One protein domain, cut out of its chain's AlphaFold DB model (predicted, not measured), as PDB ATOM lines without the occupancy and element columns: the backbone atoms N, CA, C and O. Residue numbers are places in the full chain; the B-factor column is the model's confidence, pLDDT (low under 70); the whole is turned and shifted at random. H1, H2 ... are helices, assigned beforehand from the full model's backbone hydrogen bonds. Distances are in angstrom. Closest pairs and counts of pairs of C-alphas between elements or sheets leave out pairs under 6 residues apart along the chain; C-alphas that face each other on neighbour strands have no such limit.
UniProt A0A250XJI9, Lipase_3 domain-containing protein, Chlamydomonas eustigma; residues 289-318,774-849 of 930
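This is residues 289 to 318 and 774 to 849 of the 930 residues of the protein "Lipase_3 domain-containing protein" of Chlamydomonas eustigma (UniProt A0A250XJI9). Two helices, H2 and H5, lie side by side and run opposite ways, and the long helix H1 crosses H2 at nearly a right angle on the side away from H5. H3 packs on H1 at one end of the long axis, and the short H6 turns across the other end, from the end of H5 towards the first residues of H2. The printed part has 106 residues with six named helices, H1 to H6 in order along the chain, and no named strand; its class is all helix. It is compact by its radius of gyration of the C-alphas, 14.9 A, yet elongated in outline, with spans of 45 by 28 by 26 A.

H1, residues 298 to 318, touches H2, residues 774 to 789, about perpendicular at 83 degrees; the closest C-alphas are those of Cys 304 and Met 783, 5.1 A apart. H1 touches H2 with residues 304 to 308 alone, and H2 touches H1 with residues 782 to 787 alone. H1 also touches H3, residues 794 to 803, with its residues 300 to 303 alone, at a steep tilt of 58 degrees, the same way; the C-alphas of Ser 303 and Lys 794 are closest, at 6.5 A. H4, residues 810 to 813, is close to H1 but not clearly touching, with the C-alphas of Leu 311 and Glu 810 closest at 7.2 A. H5, residues 822 to 841, touches H2 at a shallow tilt of 17 degrees, opposite ways; the closest C-alphas are those of Ala 788 and Ala 824, 5.6 A apart. H2 touches H5 with residues 781 to 788 alone, and H5 touches H2 with residues 824 to 832 alone. H6, residues 844 to 849, is close to H2 but not clearly touching, about perpendicular at 82 degrees, with the C-alphas of Arg 774 and Arg 848 closest at 5.1 A. H1 and H5 are apart. Every O i to N i+4 pair is within hydrogen-bond range in H2, H3 and H5; H1 has 16 of 17, H6 has 0 of 2 but 3 of 3 O i to N i+3 pairs, and H4 is too short for an i+4 pair.

H1 begins at C-alpha 298, (274.172, 324.286, 427.003), and is 30.7 A long. H2 is 22.3 A long, H3 13.5 A and H5 28.5 A. H6 ends at C-alpha 849, (262.922, 329.352, 453.606).

The C-alphas of Phe 804 and Gly 843 are farthest apart, 45.3 A. Residues 319 to 773 are not printed, and C-alphas 318 and 774 are 24.8 A apart across this cut. Of the links printed whole, none is long. Mean pLDDT of the printed part is 82.1; residues 289 to 296 are under 70.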
ATOM      1  N   GLY A 289     279.062 327.975 440.221       57.88
ATOM      2  CA  GLY A 289     279.356 327.305 441.494       57.88
ATOM      3  C   GLY A 289     278.401 326.155 441.837       57.88
ATOM      4  O   GLY A 289     278.812 325.197 442.483       57.88
ATOM      5  N   MET A 290     277.132 326.225 441.427       55.38
ATOM      6  CA  MET A 290     276.155 325.141 441.594       55.38
ATOM      7  C   MET A 290     276.391 323.990 440.606       55.38
ATOM      8  O   MET A 290     276.086 322.842 440.929       55.38
ATOM      9  N   PHE A 291     276.937 324.279 439.418       57.72
ATOM     10  CA  PHE A 291     277.045 323.328 438.305       57.72
ATOM     11  C   PHE A 291     278.476 323.083 437.783       57.72
ATOM     12  O   PHE A 291     278.654 322.324 436.838       57.72
ATOM     13  N   SER A 292     279.513 323.637 438.412       58.50
ATOM     14  CA  SER A 292     280.942 323.491 438.059       58.50
ATOM     15  C   SER A 292     281.443 322.075 438.291       58.50
ATOM     16  O   SER A 292     282.359 321.600 437.625       58.50
ATOM     17  N   HIS A 293     280.782 321.372 439.206       57.66
ATOM     18  CA  HIS A 293     280.943 319.947 439.444       57.66
ATOM     19  C   HIS A 293     280.294 319.080 438.340       57.66
ATOM     20  O   HIS A 293     280.353 317.851 438.430       57.66
ATOM     21  N   VAL A 294     279.694 319.684 437.297       59.03
ATOM     22  CA  VAL A 294     279.082 318.993 436.150       59.03
ATOM     23  C   VAL A 294     279.626 319.481 434.810       59.03
ATOM     24  O   VAL A 294     279.387 320.605 434.374       59.03
ATOM     25  N   ASP A 295     280.224 318.562 434.055       63.19
ATOM     26  CA  ASP A 295     280.418 318.743 432.618       63.19
ATOM     27  C   ASP A 295     279.088 318.499 431.876       63.19
ATOM     28  O   ASP A 295     278.867 317.420 431.328       63.19
ATOM     29  N   LEU A 296     278.194 319.496 431.867       69.25
ATOM     30  CA  LEU A 296     277.030 319.564 430.967       69.25
ATOM     31  C   LEU A 296     277.213 320.668 429.922       69.25
ATOM     32  O   LEU A 296     277.739 321.742 430.216       69.25
ATOM     33  N   THR A 297     276.747 320.420 428.700       73.06
ATOM     34  CA  THR A 297     276.691 321.433 427.638       73.06
ATOM     35  C   THR A 297     275.412 322.271 427.731       73.06
ATOM     36  O   THR A 297     274.424 321.882 428.354       73.06
ATOM     37  N   VAL A 298     275.380 323.433 427.066       71.94
ATOM     38  CA  VAL A 298     274.172 324.286 427.003       71.94
ATOM     39  C   VAL A 298     272.986 323.542 426.366       71.94
ATOM     40  O   VAL A 298     271.839 323.716 426.782       71.94
ATOM     41  N   SER A 299     273.250 322.663 425.396       78.81
ATOM     42  CA  SER A 299     272.229 321.812 424.779       78.81
ATOM     43  C   SER A 299     271.707 320.726 425.724       78.81
ATOM     44  O   SER A 299     270.527 320.388 425.634       78.81
ATOM     45  N   ASP A 300     272.517 320.211 426.657       81.06
ATOM     46  CA  ASP A 300     272.031 319.330 427.726       81.06
ATOM     47  C   ASP A 300     271.037 320.077 428.620       81.06
ATOM     48  O   ASP A 300     269.907 319.622 428.777       81.06
ATOM     49  N   TRP A 301     271.407 321.263 429.123       78.31
ATOM     50  CA  TRP A 301     270.534 322.114 429.948       78.31
ATOM     51  C   TRP A 301     269.188 322.398 429.273       78.31
ATOM     52  O   TRP A 301     268.127 322.182 429.868       78.31
ATOM     53  N   ALA A 302     269.215 322.803 428.002       83.56
ATOM     54  CA  ALA A 302     268.007 323.050 427.219       83.56
ATOM     55  C   ALA A 302     267.168 321.773 427.000       83.56
ATOM     56  O   ALA A 302     265.937 321.826 427.020       83.56
ATOM     57  N   SER A 303     267.813 320.615 426.830       88.38
ATOM     58  CA  SER A 303     267.135 319.321 426.664       88.38
ATOM     59  C   SER A 303     266.493 318.831 427.963       88.38
ATOM     60  O   SER A 303     265.367 318.337 427.938       88.38
ATOM     61  N   CYS A 304     267.152 319.019 429.107       88.56
ATOM     62  CA  CYS A 304     266.598 318.701 430.421       88.56
ATOM     63  C   CYS A 304     265.389 319.595 430.753       88.56
ATOM     64  O   CYS A 304     264.353 319.083 431.177       88.56
ATOM     65  N   LEU A 305     265.460 320.903 430.463       88.38
ATOM     66  CA  LEU A 305     264.306 321.810 430.570       88.38
ATOM     67  C   LEU A 305     263.152 321.380 429.654       88.38
ATOM     68  O   LEU A 305     261.986 321.470 430.042       88.38
ATOM     69  N   LEU A 306     263.454 320.888 428.447       89.75
ATOM     70  CA  LEU A 306     262.444 320.362 427.529       89.75
ATOM     71  C   LEU A 306     261.774 319.092 428.083       89.75
ATOM     72  O   LEU A 306     260.549 319.001 428.024       89.75
ATOM     73  N   LEU A 307     262.537 318.159 428.667       92.06
ATOM     74  CA  LEU A 307     262.011 316.950 429.319       92.06
ATOM     75  C   LEU A 307     261.096 317.290 430.505       92.06
ATOM     76  O   LEU A 307     259.950 316.835 430.535       92.06
ATOM     77  N   VAL A 308     261.542 318.143 431.433       91.88
ATOM     78  CA  VAL A 308     260.721 318.597 432.575       91.88
ATOM     79  C   VAL A 308     259.482 319.357 432.089       91.88
ATOM     80  O   VAL A 308     258.363 319.096 432.527       91.88
ATOM     81  N   GLY A 309     259.632 320.216 431.078       90.69
ATOM     82  CA  GLY A 309     258.519 320.909 430.427       90.69
ATOM     83  C   GLY A 309     257.542 319.998 429.665       90.69
ATOM     84  O   GLY A 309     256.442 320.451 429.322       90.69
ATOM     85  N   ILE A 310     257.900 318.741 429.383       90.44
ATOM     86  CA  ILE A 310     256.986 317.697 428.893       90.44
ATOM     87  C   ILE A 310     256.321 316.989 430.081       90.44
ATOM     88  O   ILE A 310     255.090 316.916 430.097       90.44
ATOM     89  N   LEU A 311     257.083 316.566 431.097       90.00
ATOM     90  CA  LEU A 311     256.567 315.947 432.330       90.00
ATOM     91  C   LEU A 311     255.496 316.815 433.005       90.00
ATOM     92  O   LEU A 311     254.372 316.363 433.212       90.00
ATOM     93  N   HIS A 312     255.768 318.104 433.220       90.25
ATOM     94  CA  HIS A 312     254.796 319.047 433.787       90.25
ATOM     95  C   HIS A 312     253.532 319.180 432.925       90.25
ATOM     96  O   HIS A 312     252.425 319.347 433.439       90.25
ATOM     97  N   ARG A 313     253.643 319.050 431.597       87.12
ATOM     98  CA  ARG A 313     252.469 319.017 430.709       87.12
ATOM     99  C   ARG A 313     251.687 317.705 430.790       87.12
ATOM    100  O   ARG A 313     250.493 317.743 430.498       87.12
ATOM    101  N   LEU A 314     252.315 316.587 431.152       86.25
ATOM    102  CA  LEU A 314     251.651 315.298 431.369       86.25
ATOM    103  C   LEU A 314     250.962 315.254 432.736       86.25
ATOM    104  O   LEU A 314     249.756 315.018 432.782       86.25
ATOM    105  N   HIS A 315     251.665 315.607 433.814       84.25
ATOM    106  CA  HIS A 315     251.097 315.665 435.167       84.25
ATOM    107  C   HIS A 315     249.868 316.584 435.228       84.25
ATOM    108  O   HIS A 315     248.817 316.180 435.720       84.25
ATOM    109  N   ILE A 316     249.933 317.777 434.623       77.81
ATOM    110  CA  ILE A 316     248.794 318.710 434.634       77.81
ATOM    111  C   ILE A 316     247.647 318.262 433.708       77.81
ATOM    112  O   ILE A 316     246.530 318.740 433.869       77.81
ATOM    113  N   LYS A 317     247.867 317.364 432.734       72.88
ATOM    114  CA  LYS A 317     246.736 316.716 432.038       72.88
ATOM    115  C   LYS A 317     246.050 315.725 432.968       72.88
ATOM    116  O   LYS A 317     244.855 315.868 433.174       72.88
ATOM    117  N   LYS A 318     246.831 314.822 433.574       74.75
ATOM    118  CA  LYS A 318     246.358 313.773 434.489       74.75
ATOM    119  C   LYS A 318     245.580 314.341 435.683       74.75
ATOM    120  O   LYS A 318     244.601 313.744 436.096       74.75
ATOM    121  N   ARG A 774     264.578 327.115 446.992       85.62
ATOM    122  CA  ARG A 774     263.911 325.805 447.137       85.62
ATOM    123  C   ARG A 774     263.306 325.304 445.820       85.62
ATOM    124  O   ARG A 774     263.416 324.126 445.489       85.62
ATOM    125  N   SER A 775     262.677 326.189 445.047       87.62
ATOM    126  CA  SER A 775     262.056 325.831 443.765       87.62
ATOM    127  C   SER A 775     263.077 325.663 442.631       87.62
ATOM    128  O   SER A 775     262.849 324.845 441.742       87.62
ATOM    129  N   VAL A 776     264.205 326.382 442.669       83.75
ATOM    130  CA  VAL A 776     265.331 326.212 441.731       83.75
ATOM    131  C   VAL A 776     266.107 324.924 442.022       83.75
ATOM    132  O   VAL A 776     266.380 324.177 441.088       83.75
ATOM    133  N   GLU A 777     266.394 324.616 443.292       82.88
ATOM    134  CA  GLU A 777     266.973 323.331 443.718       82.88
ATOM    135  C   GLU A 777     266.121 322.156 443.231       82.88
ATOM    136  O   GLU A 777     266.635 321.218 442.624       82.88
ATOM    137  N   ARG A 778     264.800 322.235 443.439       87.12
ATOM    138  CA  ARG A 778     263.859 321.218 442.969       87.12
ATOM    139  C   ARG A 778     263.821 321.105 441.445       87.12
ATOM    140  O   ARG A 778     263.805 319.991 440.937       87.12
ATOM    141  N   LEU A 779     263.821 322.220 440.712       87.38
ATOM    142  CA  LEU A 779     263.861 322.179 439.247       87.38
ATOM    143  C   LEU A 779     265.166 321.543 438.746       87.38
ATOM    144  O   LEU A 779     265.131 320.730 437.824       87.38
ATOM    145  N   ALA A 780     266.307 321.871 439.358       83.31
ATOM    146  CA  ALA A 780     267.580 321.232 439.046       83.31
ATOM    147  C   ALA A 780     267.516 319.716 439.309       83.31
ATOM    148  O   ALA A 780     267.950 318.935 438.464       83.31
ATOM    149  N   ASP A 781     266.903 319.289 440.415       84.69
ATOM    150  CA  ASP A 781     266.702 317.871 440.714       84.69
ATOM    151  C   ASP A 781     265.801 317.162 439.689       84.69
ATOM    152  O   ASP A 781     266.191 316.147 439.108       84.69
ATOM    153  N   GLU A 782     264.636 317.738 439.381       89.31
ATOM    154  CA  GLU A 782     263.705 317.240 438.359       89.31
ATOM    155  C   GLU A 782     264.397 317.110 436.991       89.31
ATOM    156  O   GLU A 782     264.192 316.125 436.278       89.31
ATOM    157  N   MET A 783     265.264 318.063 436.634       87.62
ATOM    158  CA  MET A 783     266.066 318.037 435.407       87.62
ATOM    159  C   MET A 783     267.102 316.909 435.394       87.62
ATOM    160  O   MET A 783     267.259 316.243 434.367       87.62
ATOM    161  N   LEU A 784     267.793 316.670 436.510       83.38
ATOM    162  CA  LEU A 784     268.791 315.606 436.642       83.38
ATOM    163  C   LEU A 784     268.147 314.212 436.634       83.38
ATOM    164  O   LEU A 784     268.606 313.323 435.912       83.38
ATOM    165  N   VAL A 785     267.040 314.033 437.356       86.44
ATOM    166  CA  VAL A 785     266.258 312.787 437.361       86.44
ATOM    167  C   VAL A 785     265.651 312.517 435.979       86.44
ATOM    168  O   VAL A 785     265.726 311.390 435.485       86.44
ATOM    169  N   ALA A 786     265.111 313.539 435.305       89.12
ATOM    170  CA  ALA A 786     264.601 313.412 433.939       89.12
ATOM    171  C   ALA A 786     265.707 313.037 432.935       89.12
ATOM    172  O   ALA A 786     265.474 312.209 432.053       89.12
ATOM    173  N   ALA A 787     266.916 313.591 433.082       85.81
ATOM    174  CA  ALA A 787     268.078 313.233 432.269       85.81
ATOM    175  C   ALA A 787     268.502 311.770 432.470       85.81
ATOM    176  O   ALA A 787     268.676 311.044 431.490       85.81
ATOM    177  N   ALA A 788     268.619 311.324 433.727       85.38
ATOM    178  CA  ALA A 788     269.010 309.958 434.085       85.38
ATOM    179  C   ALA A 788     267.977 308.908 433.650       85.38
ATOM    180  O   ALA A 788     268.342 307.831 433.174       85.38
ATOM    181  N   ARG A 789     266.682 309.234 433.747       88.94
ATOM    182  CA  ARG A 789     265.594 308.374 433.263       88.94
ATOM    183  C   ARG A 789     265.409 308.428 431.743       88.94
ATOM    184  O   ARG A 789     264.678 307.595 431.226       88.94
ATOM    185  N   CYS A 790     266.017 309.354 431.002       88.69
ATOM    186  CA  CYS A 790     265.724 309.513 429.575       88.69
ATOM    187  C   CYS A 790     266.056 308.249 428.744       88.69
ATOM    188  O   CYS A 790     267.116 307.637 428.903       88.69
ATOM    189  N   LYS A 791     265.154 307.879 427.826       87.56
ATOM    190  CA  LYS A 791     265.281 306.779 426.844       87.56
ATOM    191  C   LYS A 791     265.742 307.235 425.457       87.56
ATOM    192  O   LYS A 791     266.132 306.399 424.649       87.56
ATOM    193  N   VAL A 792     265.655 308.529 425.147       86.38
ATOM    194  CA  VAL A 792     265.872 309.073 423.794       86.38
ATOM    195  C   VAL A 792     267.112 309.966 423.724       86.38
ATOM    196  O   VAL A 792     267.469 310.627 424.698       86.38
ATOM    197  N   SER A 793     267.760 310.021 422.558       84.81
ATOM    198  CA  SER A 793     268.857 310.961 422.295       84.81
ATOM    199  C   SER A 793     268.348 312.403 422.166       84.81
ATOM    200  O   SER A 793     267.204 312.635 421.754       84.81
ATOM    201  N   LYS A 794     269.208 313.393 422.473       86.19
ATOM    202  CA  LYS A 794     268.884 314.832 422.361       86.19
ATOM    203  C   LYS A 794     268.295 315.179 420.997       86.19
ATOM    204  O   LYS A 794     267.207 315.743 420.919       86.19
ATOM    205  N   SER A 795     268.977 314.784 419.923       82.88
ATOM    206  CA  SER A 795     268.541 315.061 418.551       82.88
ATOM    207  C   SER A 795     267.131 314.527 418.263       82.88
ATOM    208  O   SER A 795     266.316 315.252 417.696       82.88
ATOM    209  N   ARG A 796     266.792 313.309 418.720       84.50
ATOM    210  CA  ARG A 796     265.437 312.748 418.575       84.50
ATOM    211  C   ARG A 796     264.406 313.510 419.406       84.50
ATOM    212  O   ARG A 796     263.332 313.811 418.892       84.50
ATOM    213  N   LEU A 797     264.726 313.847 420.659       88.69
ATOM    214  CA  LEU A 797     263.853 314.643 421.525       88.69
ATOM    215  C   LEU A 797     263.500 315.984 420.869       88.69
ATOM    216  O   LEU A 797     262.319 316.315 420.762       88.69
ATOM    217  N   TRP A 798     264.500 316.730 420.397       87.56
ATOM    218  CA  TRP A 798     264.299 318.022 419.740       87.56
ATOM    219  C   TRP A 798     263.506 317.875 418.440       87.56
ATOM    220  O   TRP A 798     262.405 318.414 418.352       87.56
ATOM    221  N   LEU A 799     263.999 317.082 417.483       84.69
ATOM    222  CA  LEU A 799     263.381 316.878 416.167       84.69
ATOM    223  C   LEU A 799     261.906 316.446 416.272       84.69
ATOM    224  O   LEU A 799     261.028 317.049 415.649       84.69
ATOM    225  N   SER A 800     261.602 315.446 417.103       85.38
ATOM    226  CA  SER A 800     260.224 314.991 417.302       85.38
ATOM    227  C   SER A 800     259.346 316.038 417.993       85.38
ATOM    228  O   SER A 800     258.177 316.166 417.631       85.38
ATOM    229  N   THR A 801     259.868 316.803 418.958       85.44
ATOM    230  CA  THR A 801     259.051 317.747 419.743       85.44
ATOM    231  C   THR A 801     258.817 319.078 419.032       85.44
ATOM    232  O   THR A 801     257.694 319.579 419.064       85.44
ATOM    233  N   THR A 802     259.842 319.667 418.405       80.00
ATOM    234  CA  THR A 802     259.755 321.015 417.814       80.00
ATOM    235  C   THR A 802     259.298 320.996 416.362       80.00
ATOM    236  O   THR A 802     258.401 321.759 416.015       80.00
ATOM    237  N   LEU A 803     259.861 320.116 415.527       77.62
ATOM    238  CA  LEU A 803     259.560 320.068 414.091       77.62
ATOM    239  C   LEU A 803     258.340 319.190 413.788       77.62
ATOM    240  O   LEU A 803     257.469 319.597 413.025       77.62
ATOM    241  N   PHE A 804     258.224 318.022 414.430       80.81
ATOM    242  CA  PHE A 804     257.083 317.116 414.220       80.81
ATOM    243  C   PHE A 804     255.930 317.287 415.228       80.81
ATOM    244  O   PHE A 804     254.902 316.624 415.099       80.81
ATOM    245  N   GLY A 805     256.066 318.156 416.238       82.81
ATOM    246  CA  GLY A 805     255.002 318.438 417.217       82.81
ATOM    247  C   GLY A 805     254.522 317.211 418.010       82.81
ATOM    248  O   GLY A 805     253.354 317.144 418.411       82.81
ATOM    249  N   THR A 806     255.401 316.223 418.204       85.88
ATOM    250  CA  THR A 806     255.076 314.907 418.773       85.88
ATOM    251  C   THR A 806     254.520 315.036 420.188       85.88
ATOM    252  O   THR A 806     255.088 315.702 421.057       85.88
ATOM    253  N   LYS A 807     253.394 314.361 420.440       86.31
ATOM    254  CA  LYS A 807     252.790 314.247 421.771       86.31
ATOM    255  C   LYS A 807     253.326 312.998 422.458       86.31
ATOM    256  O   LYS A 807     252.756 311.923 422.305       86.31
ATOM    257  N   TRP A 808     254.408 313.172 423.199       88.69
ATOM    258  CA  TRP A 808     254.993 312.127 424.032       88.69
ATOM    259  C   TRP A 808     254.049 311.648 425.137       88.69
ATOM    260  O   TRP A 808     253.262 312.441 425.662       88.69
ATOM    261  N   GLN A 809     254.198 310.377 425.506       89.25
ATOM    262  CA  GLN A 809     253.765 309.802 426.783       89.25
ATOM    263  C   GLN A 809     254.985 309.567 427.692       89.25
ATOM    264  O   GLN A 809     256.125 309.606 427.218       89.25
ATOM    265  N   GLU A 810     254.770 309.338 428.989       88.12
ATOM    266  CA  GLU A 810     255.872 309.210 429.954       88.12
ATOM    267  C   GLU A 810     256.720 307.958 429.678       88.12
ATOM    268  O   GLU A 810     257.946 308.028 429.615       88.12
ATOM    269  N   GLU A 811     256.076 306.828 429.389       88.38
ATOM    270  CA  GLU A 811     256.701 305.514 429.196       88.38
ATOM    271  C   GLU A 811     257.612 305.472 427.956       88.38
ATOM    272  O   GLU A 811     258.558 304.678 427.888       88.38
ATOM    273  N   GLN A 812     257.332 306.341 426.978       89.00
ATOM    274  CA  GLN A 812     258.114 306.514 425.751       89.00
ATOM    275  C   GLN A 812     259.412 307.295 425.990       89.00
ATOM    276  O   GLN A 812     260.407 307.048 425.310       89.00
ATOM    277  N   LEU A 813     259.393 308.249 426.925       88.75
ATOM    278  CA  LEU A 813     260.529 309.122 427.222       88.75
ATOM    279  C   LEU A 813     261.385 308.613 428.378       88.75
ATOM    280  O   LEU A 813     262.593 308.833 428.354       88.75
ATOM    281  N   PHE A 814     260.790 307.946 429.369       91.44
ATOM    282  CA  PHE A 814     261.443 307.666 430.645       91.44
ATOM    283  C   PHE A 814     261.508 306.168 430.964       91.44
ATOM    284  O   PHE A 814     260.526 305.434 430.846       91.44
ATOM    285  N   LYS A 815     262.694 305.711 431.371       88.88
ATOM    286  CA  LYS A 815     262.966 304.442 432.055       88.88
ATOM    287  C   LYS A 815     262.226 304.437 433.403       88.88
ATOM    288  O   LYS A 815     262.027 305.502 434.010       88.88
ATOM    289  N   LYS A 816     261.804 303.257 433.865       86.38
ATOM    290  CA  LYS A 816     261.395 303.081 435.268       86.38
ATOM    291  C   LYS A 816     262.596 303.354 436.169       86.38
ATOM    292  O   LYS A 816     263.735 303.229 435.733       86.38
ATOM    293  N   GLU A 817     262.359 303.717 437.423       79.62
ATOM    294  CA  GLU A 817     263.445 304.048 438.355       79.62
ATOM    295  C   GLU A 817     264.401 302.864 438.590       79.62
ATOM    296  O   GLU A 817     265.618 303.040 438.618       79.62
ATOM    297  N   GLU A 818     263.858 301.646 438.633       82.31
ATOM    298  CA  GLU A 818     264.577 300.361 438.683       82.31
ATOM    299  C   GLU A 818     265.481 300.112 437.459       82.31
ATOM    300  O   GLU A 818     266.531 299.494 437.586       82.31
ATOM    301  N   GLU A 819     265.094 300.624 436.284       82.06
ATOM    302  CA  GLU A 819     265.807 300.479 435.003       82.06
ATOM    303  C   GLU A 819     266.915 301.543 434.815       82.06
ATOM    304  O   GLU A 819     267.633 301.531 433.808       82.06
ATOM    305  N   VAL A 820     267.046 302.505 435.738       81.50
ATOM    306  CA  VAL A 820     268.102 303.529 435.688       81.50
ATOM    307  C   VAL A 820     269.433 302.900 436.081       81.50
ATOM    308  O   VAL A 820     269.565 302.297 437.142       81.50
ATOM    309  N   HIS A 821     270.438 303.072 435.222       79.00
ATOM    310  CA  HIS A 821     271.767 302.515 435.441       79.00
ATOM    311  C   HIS A 821     272.431 303.140 436.677       79.00
ATOM    312  O   HIS A 821     272.350 304.353 436.879       79.00
ATOM    313  N   GLU A 822     273.117 302.328 437.485       82.12
ATOM    314  CA  GLU A 822     273.637 302.755 438.791       82.12
ATOM    315  C   GLU A 822     274.622 303.932 438.680       82.12
ATOM    316  O   GLU A 822     274.585 304.862 439.481       82.12
ATOM    317  N   GLU A 823     275.425 303.980 437.612       74.31
ATOM    318  CA  GLU A 823     276.305 305.122 437.336       74.31
ATOM    319  C   GLU A 823     275.543 306.441 437.131       74.31
ATOM    320  O   GLU A 823     276.017 307.500 437.542       74.31
ATOM    321  N   ALA A 824     274.354 306.393 436.519       76.44
ATOM    322  CA  ALA A 824     273.519 307.574 436.321       76.44
ATOM    323  C   ALA A 824     272.891 308.037 437.645       76.44
ATOM    324  O   ALA A 824     272.823 309.241 437.884       76.44
ATOM    325  N   ARG A 825     272.512 307.110 438.539       80.75
ATOM    326  CA  ARG A 825     272.068 307.444 439.907       80.75
ATOM    327  C   ARG A 825     273.191 308.086 440.719       80.75
ATOM    328  O   ARG A 825     273.011 309.173 441.259       80.75
ATOM    329  N   MET A 826     274.375 307.472 440.723       81.44
ATOM    330  CA  MET A 826     275.567 308.001 441.397       81.44
ATOM    331  C   MET A 826     275.999 309.367 440.846       81.44
ATOM    332  O   MET A 826     276.510 310.202 441.595       81.44
ATOM    333  N   MET A 827     275.772 309.627 439.553       76.25
ATOM    334  CA  MET A 827     275.930 310.963 438.983       76.25
ATOM    335  C   MET A 827     274.918 311.942 439.592       76.25
ATOM    336  O   MET A 827     275.348 312.963 440.114       76.25
ATOM    337  N   VAL A 828     273.614 311.636 439.599       80.12
ATOM    338  CA  VAL A 828     272.586 312.507 440.210       80.12
ATOM    339  C   VAL A 828     272.904 312.817 441.681       80.12
ATOM    340  O   VAL A 828     272.899 313.985 442.064       80.12
ATOM    341  N   GLU A 829     273.279 311.818 442.486       84.06
ATOM    342  CA  GLU A 829     273.641 312.019 443.900       84.06
ATOM    343  C   GLU A 829     274.875 312.909 444.093       84.06
ATOM    344  O   GLU A 829     274.866 313.824 444.921       84.06
ATOM    345  N   ARG A 830     275.924 312.729 443.279       81.12
ATOM    346  CA  ARG A 830     277.098 313.619 443.310       81.12
ATOM    347  C   ARG A 830     276.713 315.075 443.040       81.12
ATOM    348  O   ARG A 830     277.305 315.982 443.623       81.12
ATOM    349  N   LEU A 831     275.728 315.302 442.175       74.00
ATOM    350  CA  LEU A 831     275.270 316.641 441.808       74.00
ATOM    351  C   LEU A 831     274.364 317.269 442.866       74.00
ATOM    352  O   LEU A 831     274.546 318.443 443.186       74.00
ATOM    353  N   ARG A 832     273.486 316.477 443.493       82.06
ATOM    354  CA  ARG A 832     272.754 316.874 444.707       82.06
ATOM    355  C   ARG A 832     273.719 317.311 445.811       82.06
ATOM    356  O   ARG A 832     273.519 318.361 446.424       82.06
ATOM    357  N   LEU A 833     274.782 316.541 446.048       82.75
ATOM    358  CA  LEU A 833     275.789 316.855 447.062       82.75
ATOM    359  C   LEU A 833     276.579 318.129 446.719       82.75
ATOM    360  O   LEU A 833     276.689 319.015 447.564       82.75
ATOM    361  N   GLY A 834     277.072 318.259 445.482       78.19
ATOM    362  CA  GLY A 834     277.802 319.449 445.024       78.19
ATOM    363  C   GLY A 834     276.973 320.734 445.124       78.19
ATOM    364  O   GLY A 834     277.448 321.737 445.654       78.19
ATOM    365  N   MET A 835     275.702 320.684 444.712       77.31
ATOM    366  CA  MET A 835     274.768 321.806 444.842       77.31
ATOM    367  C   MET A 835     274.552 322.199 446.314       77.31
ATOM    368  O   MET A 835     274.670 323.375 446.657       77.31
ATOM    369  N   ASN A 836     274.312 321.228 447.205       82.12
ATOM    370  CA  ASN A 836     274.164 321.477 448.646       82.12
ATOM    371  C   ASN A 836     275.421 322.102 449.280       82.12
ATOM    372  O   ASN A 836     275.309 323.041 450.072       82.12
ATOM    373  N   LEU A 837     276.612 321.610 448.924       81.62
ATOM    374  CA  LEU A 837     277.885 322.155 449.405       81.62
ATOM    375  C   LEU A 837     278.095 323.597 448.926       81.62
ATOM    376  O   LEU A 837     278.455 324.451 449.732       81.62
ATOM    377  N   SER A 838     277.800 323.885 447.656       77.50
ATOM    378  CA  SER A 838     277.892 325.232 447.076       77.50
ATOM    379  C   SER A 838     276.971 326.234 447.783       77.50
ATOM    380  O   SER A 838     277.401 327.314 448.182       77.50
ATOM    381  N   ILE A 839     275.721 325.841 448.044       79.00
ATOM    382  CA  ILE A 839     274.719 326.661 448.746       79.00
ATOM    383  C   ILE A 839     275.137 326.950 450.193       79.00
ATOM    384  O   ILE A 839     274.981 328.076 450.672       79.00
ATOM    385  N   SER A 840     275.712 325.957 450.876       82.31
ATOM    386  CA  SER A 840     276.274 326.126 452.220       82.31
ATOM    387  C   SER A 840     277.480 327.076 452.211       82.31
ATOM    388  O   SER A 840     277.506 328.050 452.963       82.31
ATOM    389  N   ALA A 841     278.435 326.860 451.299       78.88
ATOM    390  CA  ALA A 841     279.646 327.672 451.162       78.88
ATOM    391  C   ALA A 841     279.359 329.142 450.799       78.88
ATOM    392  O   ALA A 841     280.085 330.034 451.229       78.88
ATOM    393  N   GLN A 842     278.284 329.405 450.048       76.69
ATOM    394  CA  GLN A 842     277.838 330.755 449.685       76.69
ATOM    395  C   GLN A 842     276.936 331.419 450.746       76.69
ATOM    396  O   GLN A 842     276.486 332.548 450.546       76.69
ATOM    397  N   GLY A 843     276.646 330.752 451.871       80.94
ATOM    398  CA  GLY A 843     275.790 331.291 452.937       80.94
ATOM    399  C   GLY A 843     274.302 331.397 452.569       80.94
ATOM    400  O   GLY A 843     273.542 332.092 453.245       80.94
ATOM    401  N   LEU A 844     273.868 330.704 451.512       83.50
ATOM    402  CA  LEU A 844     272.510 330.767 450.963       83.50
ATOM    403  C   LEU A 844     271.495 329.881 451.711       83.50
ATOM    404  O   LEU A 844     270.308 329.915 451.400       83.50
ATOM    405  N   SER A 845     271.920 329.123 452.726       84.00
ATOM    406  CA  SER A 845     271.064 328.189 453.478       84.00
ATOM    407  C   SER A 845     269.771 328.821 454.014       84.00
ATOM    408  O   SER A 845     268.709 328.220 453.881       84.00
ATOM    409  N   LYS A 846     269.829 330.056 454.534       86.56
ATOM    410  CA  LYS A 846     268.652 330.799 455.035       86.56
ATOM    411  C   LYS A 846     267.650 331.178 453.937       86.56
ATOM    412  O   LYS A 846     266.464 331.315 454.213       86.56
ATOM    413  N   ALA A 847     268.102 331.328 452.691       87.19
ATOM    414  CA  ALA A 847     267.243 331.704 451.568       87.19
ATOM    415  C   ALA A 847     266.348 330.553 451.071       87.19
ATOM    416  O   ALA A 847     265.418 330.783 450.297       87.19
ATOM    417  N   ARG A 848     266.586 329.315 451.534       87.00
ATOM    418  CA  ARG A 848     265.715 328.151 451.276       87.00
ATOM    419  C   ARG A 848     264.305 328.321 451.831       87.00
ATOM    420  O   ARG A 848     263.364 327.756 451.286       87.00
ATOM    421  N   GLU A 849     264.179 329.093 452.905       88.69
ATOM    422  CA  GLU A 849     262.922 329.352 453.606       88.69
ATOM    423  C   GLU A 849     262.221 330.623 453.110       88.69
ATOM    424  O   GLU A 849     261.199 331.012 453.667       88.69
TER     425      GLU A 849